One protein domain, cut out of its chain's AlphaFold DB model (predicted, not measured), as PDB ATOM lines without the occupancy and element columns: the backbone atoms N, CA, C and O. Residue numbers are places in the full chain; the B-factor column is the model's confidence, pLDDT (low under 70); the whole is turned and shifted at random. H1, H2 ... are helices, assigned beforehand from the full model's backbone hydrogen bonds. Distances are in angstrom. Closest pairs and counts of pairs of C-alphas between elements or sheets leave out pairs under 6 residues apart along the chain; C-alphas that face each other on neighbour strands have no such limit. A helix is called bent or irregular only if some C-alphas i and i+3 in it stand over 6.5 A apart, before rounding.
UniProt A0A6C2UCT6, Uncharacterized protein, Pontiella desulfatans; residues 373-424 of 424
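AT A GLANCE: This is residues 373 to 424 of the 424 residues of an uncharacterized protein of Pontiella desulfatans (UniProt A0A6C2UCT6). Two helices, H1 and H2, open as a loose V from a corner near their first residues, and a long loop, residues 389 to 409, runs on past the last residue of H1, folds back and returns to the corner where H2 begins. The loop makes the far end of the domain. The printed part has 52 residues with two named helices, H1 then H2, and no named strand; the class is all helix. The whole is compact, with a radius of gyration of the C-alphas of 11.1 A, and spans 32 by 23 by 15 A.

IN THESE COORDINATES: Start at C-alpha 373, at (27.964, 27.669, 4.337). Go on to C-alpha 377 at (24.170, 31.766, 12.899), where H1 begins; it covers residues 377 to 388, 16.7 A from first to last C-alpha. H1 is irregular: C-alphas 378 and 381 are 7.8 A apart, against about 5 A in a regular helix. Past residues 389 to 409, find H2, residues 410 to 423, 20.0 A long, ending at C-alpha 423 at (22.779, 31.954, -12.002).

HOW THE PARTS SIT: Look at Phe 380 and Pro 410: their C-alphas, the closest of the two helices, are 5.6 A apart. H1 and H2 are close but not clearly touching, with 2 pairs of C-alphas within 8 A. They run the same way at a steep tilt of 51 degrees, and their centres are 12.8 A apart. In H2 every O i to N i+4 pair is within hydrogen-bond range; in H1, 6 of 8 are.

THE WHOLE: The two C-alphas farthest apart are those of Asp 378 and Gly 396, at 32.8 A. The printed part has no cut and ends at residue 424, the chain's last. The link from H1 to H2, 21 residues, is long. Mean pLDDT of the printed part is 75.5; in the B-factor column, residues 389 to 405 and residue 424 are under 70.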
ATOM      1  N   GLY A 373      27.993  27.535   2.878       95.31
ATOM      2  CA  GLY A 373      27.964  27.669   4.337       95.31
ATOM      3  C   GLY A 373      28.557  28.988   4.834       95.31
ATOM      4  O   GLY A 373      28.972  29.096   5.989       95.31
ATOM      5  N   PHE A 374      28.636  30.006   3.975       96.69
ATOM      6  CA  PHE A 374      29.139  31.315   4.370       96.69
ATOM      7  C   PHE A 374      28.194  32.029   5.325       96.69
ATOM      8  O   PHE A 374      28.652  32.657   6.286       96.69
ATOM      9  N   VAL A 375      26.887  31.936   5.090       96.44
ATOM     10  CA  VAL A 375      25.908  32.382   6.078       96.44
ATOM     11  C   VAL A 375      25.764  31.303   7.147       96.44
ATOM     12  O   VAL A 375      25.463  30.148   6.867       96.44
ATOM     13  N   SER A 376      25.991  31.721   8.381       95.12
ATOM     14  CA  SER A 376      25.957  30.941   9.614       95.12
ATOM     15  C   SER A 376      25.142  31.708  10.652       95.12
ATOM     16  O   SER A 376      24.813  32.877  10.437       95.12
ATOM     17  N   GLU A 377      24.850  31.086  11.790       94.56
ATOM     18  CA  GLU A 377      24.170  31.766  12.899       94.56
ATOM     19  C   GLU A 377      24.899  33.057  13.320       94.56
ATOM     20  O   GLU A 377      24.269  34.095  13.522       94.56
ATOM     21  N   ASP A 378      26.235  33.039  13.335       93.50
ATOM     22  CA  ASP A 378      27.058  34.142  13.842       93.50
ATOM     23  C   ASP A 378      26.996  35.414  12.983       93.50
ATOM     24  O   ASP A 378      27.147  36.527  13.490       93.50
ATOM     25  N   ASN A 379      26.777  35.280  11.670       95.38
ATOM     26  CA  ASN A 379      26.717  36.421  10.748       95.38
ATOM     27  C   ASN A 379      25.331  36.642  10.128       95.38
ATOM     28  O   ASN A 379      25.153  37.638   9.419       95.38
ATOM     29  N   PHE A 380      24.346  35.780  10.402       94.75
ATOM     30  CA  PHE A 380      23.025  35.817   9.771       94.75
ATOM     31  C   PHE A 380      22.364  37.191   9.862       94.75
ATOM     32  O   PHE A 380      21.998  37.765   8.836       94.75
ATOM     33  N   GLU A 381      22.275  37.778  11.058       91.31
ATOM     34  CA  GLU A 381      21.645  39.089  11.237       91.31
ATOM     35  C   GLU A 381      22.362  40.192  10.450       91.31
ATOM     36  O   GLU A 381      21.722  41.060   9.851       91.31
ATOM     37  N   ARG A 382      23.698  40.158  10.433       91.31
ATOM     38  CA  ARG A 382      24.534  41.132   9.725       91.31
ATOM     39  C   ARG A 382      24.304  41.051   8.217       91.31
ATOM     40  O   ARG A 382      24.100  42.078   7.564       91.31
ATOM     41  N   VAL A 383      24.282  39.835   7.670       91.25
ATOM     42  CA  VAL A 383      23.989  39.591   6.253       91.25
ATOM     43  C   VAL A 383      22.551  39.991   5.932       91.25
ATOM     44  O   VAL A 383      22.332  40.735   4.976       91.25
ATOM     45  N   MET A 384      21.578  39.589   6.753       88.38
ATOM     46  CA  MET A 384      20.164  39.930   6.585       88.38
ATOM     47  C   MET A 384      19.929  41.437   6.573       88.38
ATOM     48  O   MET A 384      19.239  41.932   5.675       88.38
ATOM     49  N   ARG A 385      20.539  42.190   7.502       86.06
ATOM     50  CA  ARG A 385      20.497  43.663   7.496       86.06
ATOM     51  C   ARG A 385      20.972  44.218   6.157       86.06
ATOM     52  O   ARG A 385      20.297  45.063   5.577       86.06
ATOM     53  N   PHE A 386      22.070  43.696   5.623       83.81
ATOM     54  CA  PHE A 386      22.601  44.139   4.338       83.81
ATOM     55  C   PHE A 386      21.698  43.777   3.140       83.81
ATOM     56  O   PHE A 386      21.442  44.621   2.275       83.81
ATOM     57  N   VAL A 387      21.179  42.545   3.064       82.75
ATOM     58  CA  VAL A 387      20.469  42.057   1.864       82.75
ATOM     59  C   VAL A 387      18.996  42.480   1.787       82.75
ATOM     60  O   VAL A 387      18.485  42.728   0.686       82.75
ATOM     61  N   THR A 388      18.313  42.628   2.927       77.75
ATOM     62  CA  THR A 388      16.903  43.080   2.997       77.75
ATOM     63  C   THR A 388      16.766  44.563   2.667       77.75
ATOM     64  O   THR A 388      15.755  45.013   2.120       77.75
ATOM     65  N   GLN A 389      17.815  45.337   2.935       67.31
ATOM     66  CA  GLN A 389      17.784  46.789   2.836       67.31
ATOM     67  C   GLN A 389      18.281  47.336   1.505       67.31
ATOM     68  O   GLN A 389      18.402  48.553   1.363       67.31
ATOM     69  N   ARG A 390      18.477  46.482   0.488       54.41
ATOM     70  CA  ARG A 390      18.735  46.897  -0.903       54.41
ATOM     71  C   ARG A 390      17.524  47.635  -1.529       54.41
ATOM     72  O   ARG A 390      17.004  47.263  -2.570       54.41
ATOM     73  N   LYS A 391      17.104  48.761  -0.953       43.66
ATOM     74  CA  LYS A 391      16.639  49.937  -1.696       43.66
ATOM     75  C   LYS A 391      17.847  50.842  -1.949       43.66
ATOM     76  O   LYS A 391      17.827  52.017  -1.596       43.66
ATOM     77  N   PHE A 392      18.904  50.302  -2.557       41.72
ATOM     78  CA  PHE A 392      19.938  51.152  -3.134       41.72
ATOM     79  C   PHE A 392      19.436  51.655  -4.484       41.72
ATOM     80  O   PHE A 392      19.035  50.894  -5.365       41.72
ATOM     81  N   ILE A 393      19.370  52.974  -4.588       40.22
ATOM     82  CA  ILE A 393      18.899  53.732  -5.736       40.22
ATOM     83  C   ILE A 393      19.844  53.450  -6.912       40.22
ATOM     84  O   ILE A 393      20.914  54.038  -6.974       40.22
ATOM     85  N   LYS A 394      19.467  52.530  -7.813       31.92
ATOM     86  CA  LYS A 394      19.584  52.623  -9.286       31.92
ATOM     87  C   LYS A 394      19.229  51.307  -9.972       31.92
ATOM     88  O   LYS A 394      19.507  50.242  -9.448       31.92
ATOM     89  N   MET A 395      18.652  51.417 -11.172       26.64
ATOM     90  CA  MET A 395      18.026  50.385 -12.032       26.64
ATOM     91  C   MET A 395      16.497  50.243 -11.952       26.64
ATOM     92  O   MET A 395      15.951  49.326 -12.552       26.64
ATOM     93  N   GLY A 396      15.758  51.106 -11.250       32.34
ATOM     94  CA  GLY A 396      14.286  51.002 -11.243       32.34
ATOM     95  C   GLY A 396      13.731  49.706 -10.618       32.34
ATOM     96  O   GLY A 396      12.520  49.485 -10.636       32.34
ATOM     97  N   ILE A 397      14.584  48.880 -10.003       35.22
ATOM     98  CA  ILE A 397      14.187  47.700  -9.235       35.22
ATOM     99  C   ILE A 397      13.899  48.160  -7.801       35.22
ATOM    100  O   ILE A 397      14.792  48.471  -7.024       35.22
ATOM    101  N   LYS A 398      12.610  48.266  -7.462       36.47
ATOM    102  CA  LYS A 398      12.102  48.843  -6.200       36.47
ATOM    103  C   LYS A 398      12.197  47.912  -4.968       36.47
ATOM    104  O   LYS A 398      11.420  48.103  -4.029       36.47
ATOM    105  N   LYS A 399      13.055  46.881  -4.948       46.94
ATOM    106  CA  LYS A 399      13.028  45.824  -3.912       46.94
ATOM    107  C   LYS A 399      14.432  45.371  -3.493       46.94
ATOM    108  O   LYS A 399      15.315  45.323  -4.343       46.94
ATOM    109  N   GLY A 400      14.579  45.029  -2.204       52.84
ATOM    110  CA  GLY A 400      15.756  44.349  -1.651       52.84
ATOM    111  C   GLY A 400      16.090  43.061  -2.405       52.84
ATOM    112  O   GLY A 400      15.243  42.556  -3.145       52.84
ATOM    113  N   LEU A 401      17.311  42.534  -2.224       61.81
ATOM    114  CA  LEU A 401      17.707  41.252  -2.834       61.81
ATOM    115  C   LEU A 401      16.767  40.129  -2.392       61.81
ATOM    116  O   LEU A 401      16.451  39.248  -3.178       61.81
ATOM    117  N   ILE A 402      16.267  40.241  -1.164       68.38
ATOM    118  CA  ILE A 402      15.197  39.426  -0.603       68.38
ATOM    119  C   ILE A 402      14.077  40.318  -0.074       68.38
ATOM    120  O   ILE A 402      14.307  41.460   0.343       68.38
ATOM    121  N   LYS A 403      12.848  39.800  -0.081       68.06
ATOM    122  CA  LYS A 403      11.760  40.366   0.722       68.06
ATOM    123  C   LYS A 403      11.946  39.958   2.182       68.06
ATOM    124  O   LYS A 403      12.466  38.886   2.472       68.06
ATOM    125  N   GLU A 404      11.480  40.804   3.088       64.31
ATOM    126  CA  GLU A 404      11.338  40.447   4.500       64.31
ATOM    127  C   GLU A 404      10.480  39.173   4.632       64.31
ATOM    128  O   GLU A 404       9.463  39.053   3.942       64.31
ATOM    129  N   GLY A 405      10.932  38.204   5.436       67.56
ATOM    130  CA  GLY A 405      10.287  36.892   5.593       67.56
ATOM    131  C   GLY A 405      10.509  35.892   4.445       67.56
ATOM    132  O   GLY A 405       9.828  34.873   4.382       67.56
ATOM    133  N   GLN A 406      11.380  36.189   3.469       75.38
ATOM    134  CA  GLN A 406      11.672  35.268   2.354       75.38
ATOM    135  C   GLN A 406      12.710  34.196   2.725       75.38
ATOM    136  O   GLN A 406      12.682  33.104   2.159       75.38
ATOM    137  N   CYS A 407      13.616  34.517   3.649       82.38
ATOM    138  CA  CYS A 407      14.641  33.628   4.185       82.38
ATOM    139  C   CYS A 407      14.747  33.911   5.687       82.38
ATOM    140  O   CYS A 407      15.144  35.015   6.058       82.38
ATOM    141  N   ASP A 408      14.409  32.924   6.516       87.00
ATOM    142  CA  ASP A 408      14.351  33.080   7.978       87.00
ATOM    143  C   ASP A 408      15.377  32.199   8.711       87.00
ATOM    144  O   ASP A 408      15.421  32.204   9.938       87.00
ATOM    145  N   THR A 409      16.206  31.448   7.975       93.50
ATOM    146  CA  THR A 409      17.312  30.652   8.535       93.50
ATOM    147  C   THR A 409      18.629  30.972   7.824       93.50
ATOM    148  O   THR A 409      18.596  31.362   6.643       93.50
ATOM    149  N   PRO A 410      19.786  30.785   8.489       94.44
ATOM    150  CA  PRO A 410      21.096  30.948   7.865       94.44
ATOM    151  C   PRO A 410      21.262  30.119   6.591       94.44
ATOM    152  O   PRO A 410      21.636  30.663   5.553       94.44
ATOM    153  N   GLU A 411      20.887  28.839   6.620       95.38
ATOM    154  CA  GLU A 411      21.027  27.921   5.482       95.38
ATOM    155  C   GLU A 411      20.138  28.344   4.311       95.38
ATOM    156  O   GLU A 411      20.543  28.279   3.149       95.38
ATOM    157  N   GLY A 412      18.917  28.801   4.611       93.75
ATOM    158  CA  GLY A 412      17.987  29.297   3.603       93.75
ATOM    159  C   GLY A 412      18.504  30.559   2.915       93.75
ATOM    160  O   GLY A 412      18.339  30.707   1.702       93.75
ATOM    161  N   LEU A 413      19.150  31.455   3.667       92.12
ATOM    162  CA  LEU A 413      19.773  32.649   3.104       92.12
ATOM    163  C   LEU A 413      21.035  32.315   2.299       92.12
ATOM    164  O   LEU A 413      21.194  32.851   1.202       92.12
ATOM    165  N   ASP A 414      21.894  31.423   2.799       94.44
ATOM    166  CA  ASP A 414      23.106  30.974   2.099       94.44
ATOM    167  C   ASP A 414      22.764  30.394   0.722       94.44
ATOM    168  O   ASP A 414      23.257  30.862  -0.307       94.44
ATOM    169  N   ALA A 415      21.820  29.447   0.686       92.69
ATOM    170  CA  ALA A 415      21.370  28.807  -0.546       92.69
ATOM    171  C   ALA A 415      20.757  29.812  -1.534       92.69
ATOM    172  O   ALA A 415      20.957  29.708  -2.749       92.69
ATOM    173  N   TYR A 416      20.025  30.808  -1.029       89.75
ATOM    174  CA  TYR A 416      19.438  31.847  -1.866       89.75
ATOM    175  C   TYR A 416      20.499  32.759  -2.494       89.75
ATOM    176  O   TYR A 416      20.434  33.050  -3.693       89.75
ATOM    177  N   LEU A 417      21.482  33.204  -1.708       89.25
ATOM    178  CA  LEU A 417      22.568  34.056  -2.197       89.25
ATOM    179  C   LEU A 417      23.458  33.312  -3.192       89.25
ATOM    180  O   LEU A 417      23.761  33.869  -4.250       89.25
ATOM    181  N   LYS A 418      23.755  32.034  -2.927       89.69
ATOM    182  CA  LYS A 418      24.414  31.137  -3.880       89.69
ATOM    183  C   LYS A 418      23.692  31.111  -5.223       89.69
ATOM    184  O   LYS A 418      24.289  31.419  -6.253       89.69
ATOM    185  N   MET A 419      22.391  30.810  -5.208       88.62
ATOM    186  CA  MET A 419      21.576  30.766  -6.424       88.62
ATOM    187  C   MET A 419      21.613  32.104  -7.178       88.62
ATOM    188  O   MET A 419      21.732  32.120  -8.401       88.62
ATOM    189  N   LEU A 420      21.513  33.235  -6.472       83.00
ATOM    190  CA  LEU A 420      21.531  34.556  -7.102       83.00
ATOM    191  C   LEU A 420      22.861  34.896  -7.776       83.00
ATOM    192  O   LEU A 420      22.843  35.569  -8.809       83.00
ATOM    193  N   ILE A 421      23.981  34.504  -7.175       81.38
ATOM    194  CA  ILE A 421      25.322  34.855  -7.648       81.38
ATOM    195  C   ILE A 421      25.766  33.945  -8.789       81.38
ATOM    196  O   ILE A 421      26.352  34.437  -9.752       81.38
ATOM    197  N   GLU A 422      25.438  32.656  -8.718       81.50
ATOM    198  CA  GLU A 422      25.887  31.665  -9.702       81.50
ATOM    199  C   GLU A 422      24.994  31.596 -10.954       81.50
ATOM    200  O   GLU A 422      25.453  31.142 -12.002       81.50
ATOM    201  N   HIS A 423      23.737  32.055 -10.886       72.88
ATOM    202  CA  HIS A 423      22.779  31.954 -12.002       72.88
ATOM    203  C   HIS A 423      22.386  33.282 -12.680       72.88
ATOM    204  O   HIS A 423      21.641  33.250 -13.661       72.88
ATOM    205  N   ASN A 424      22.882  34.434 -12.210       55.75
ATOM    206  CA  ASN A 424      22.751  35.745 -12.882       55.75
ATOM    207  C   ASN A 424      24.121  36.281 -13.261       55.75
ATOM    208  O   ASN A 424      24.236  37.121 -14.188       55.75
TER     209      ASN A 424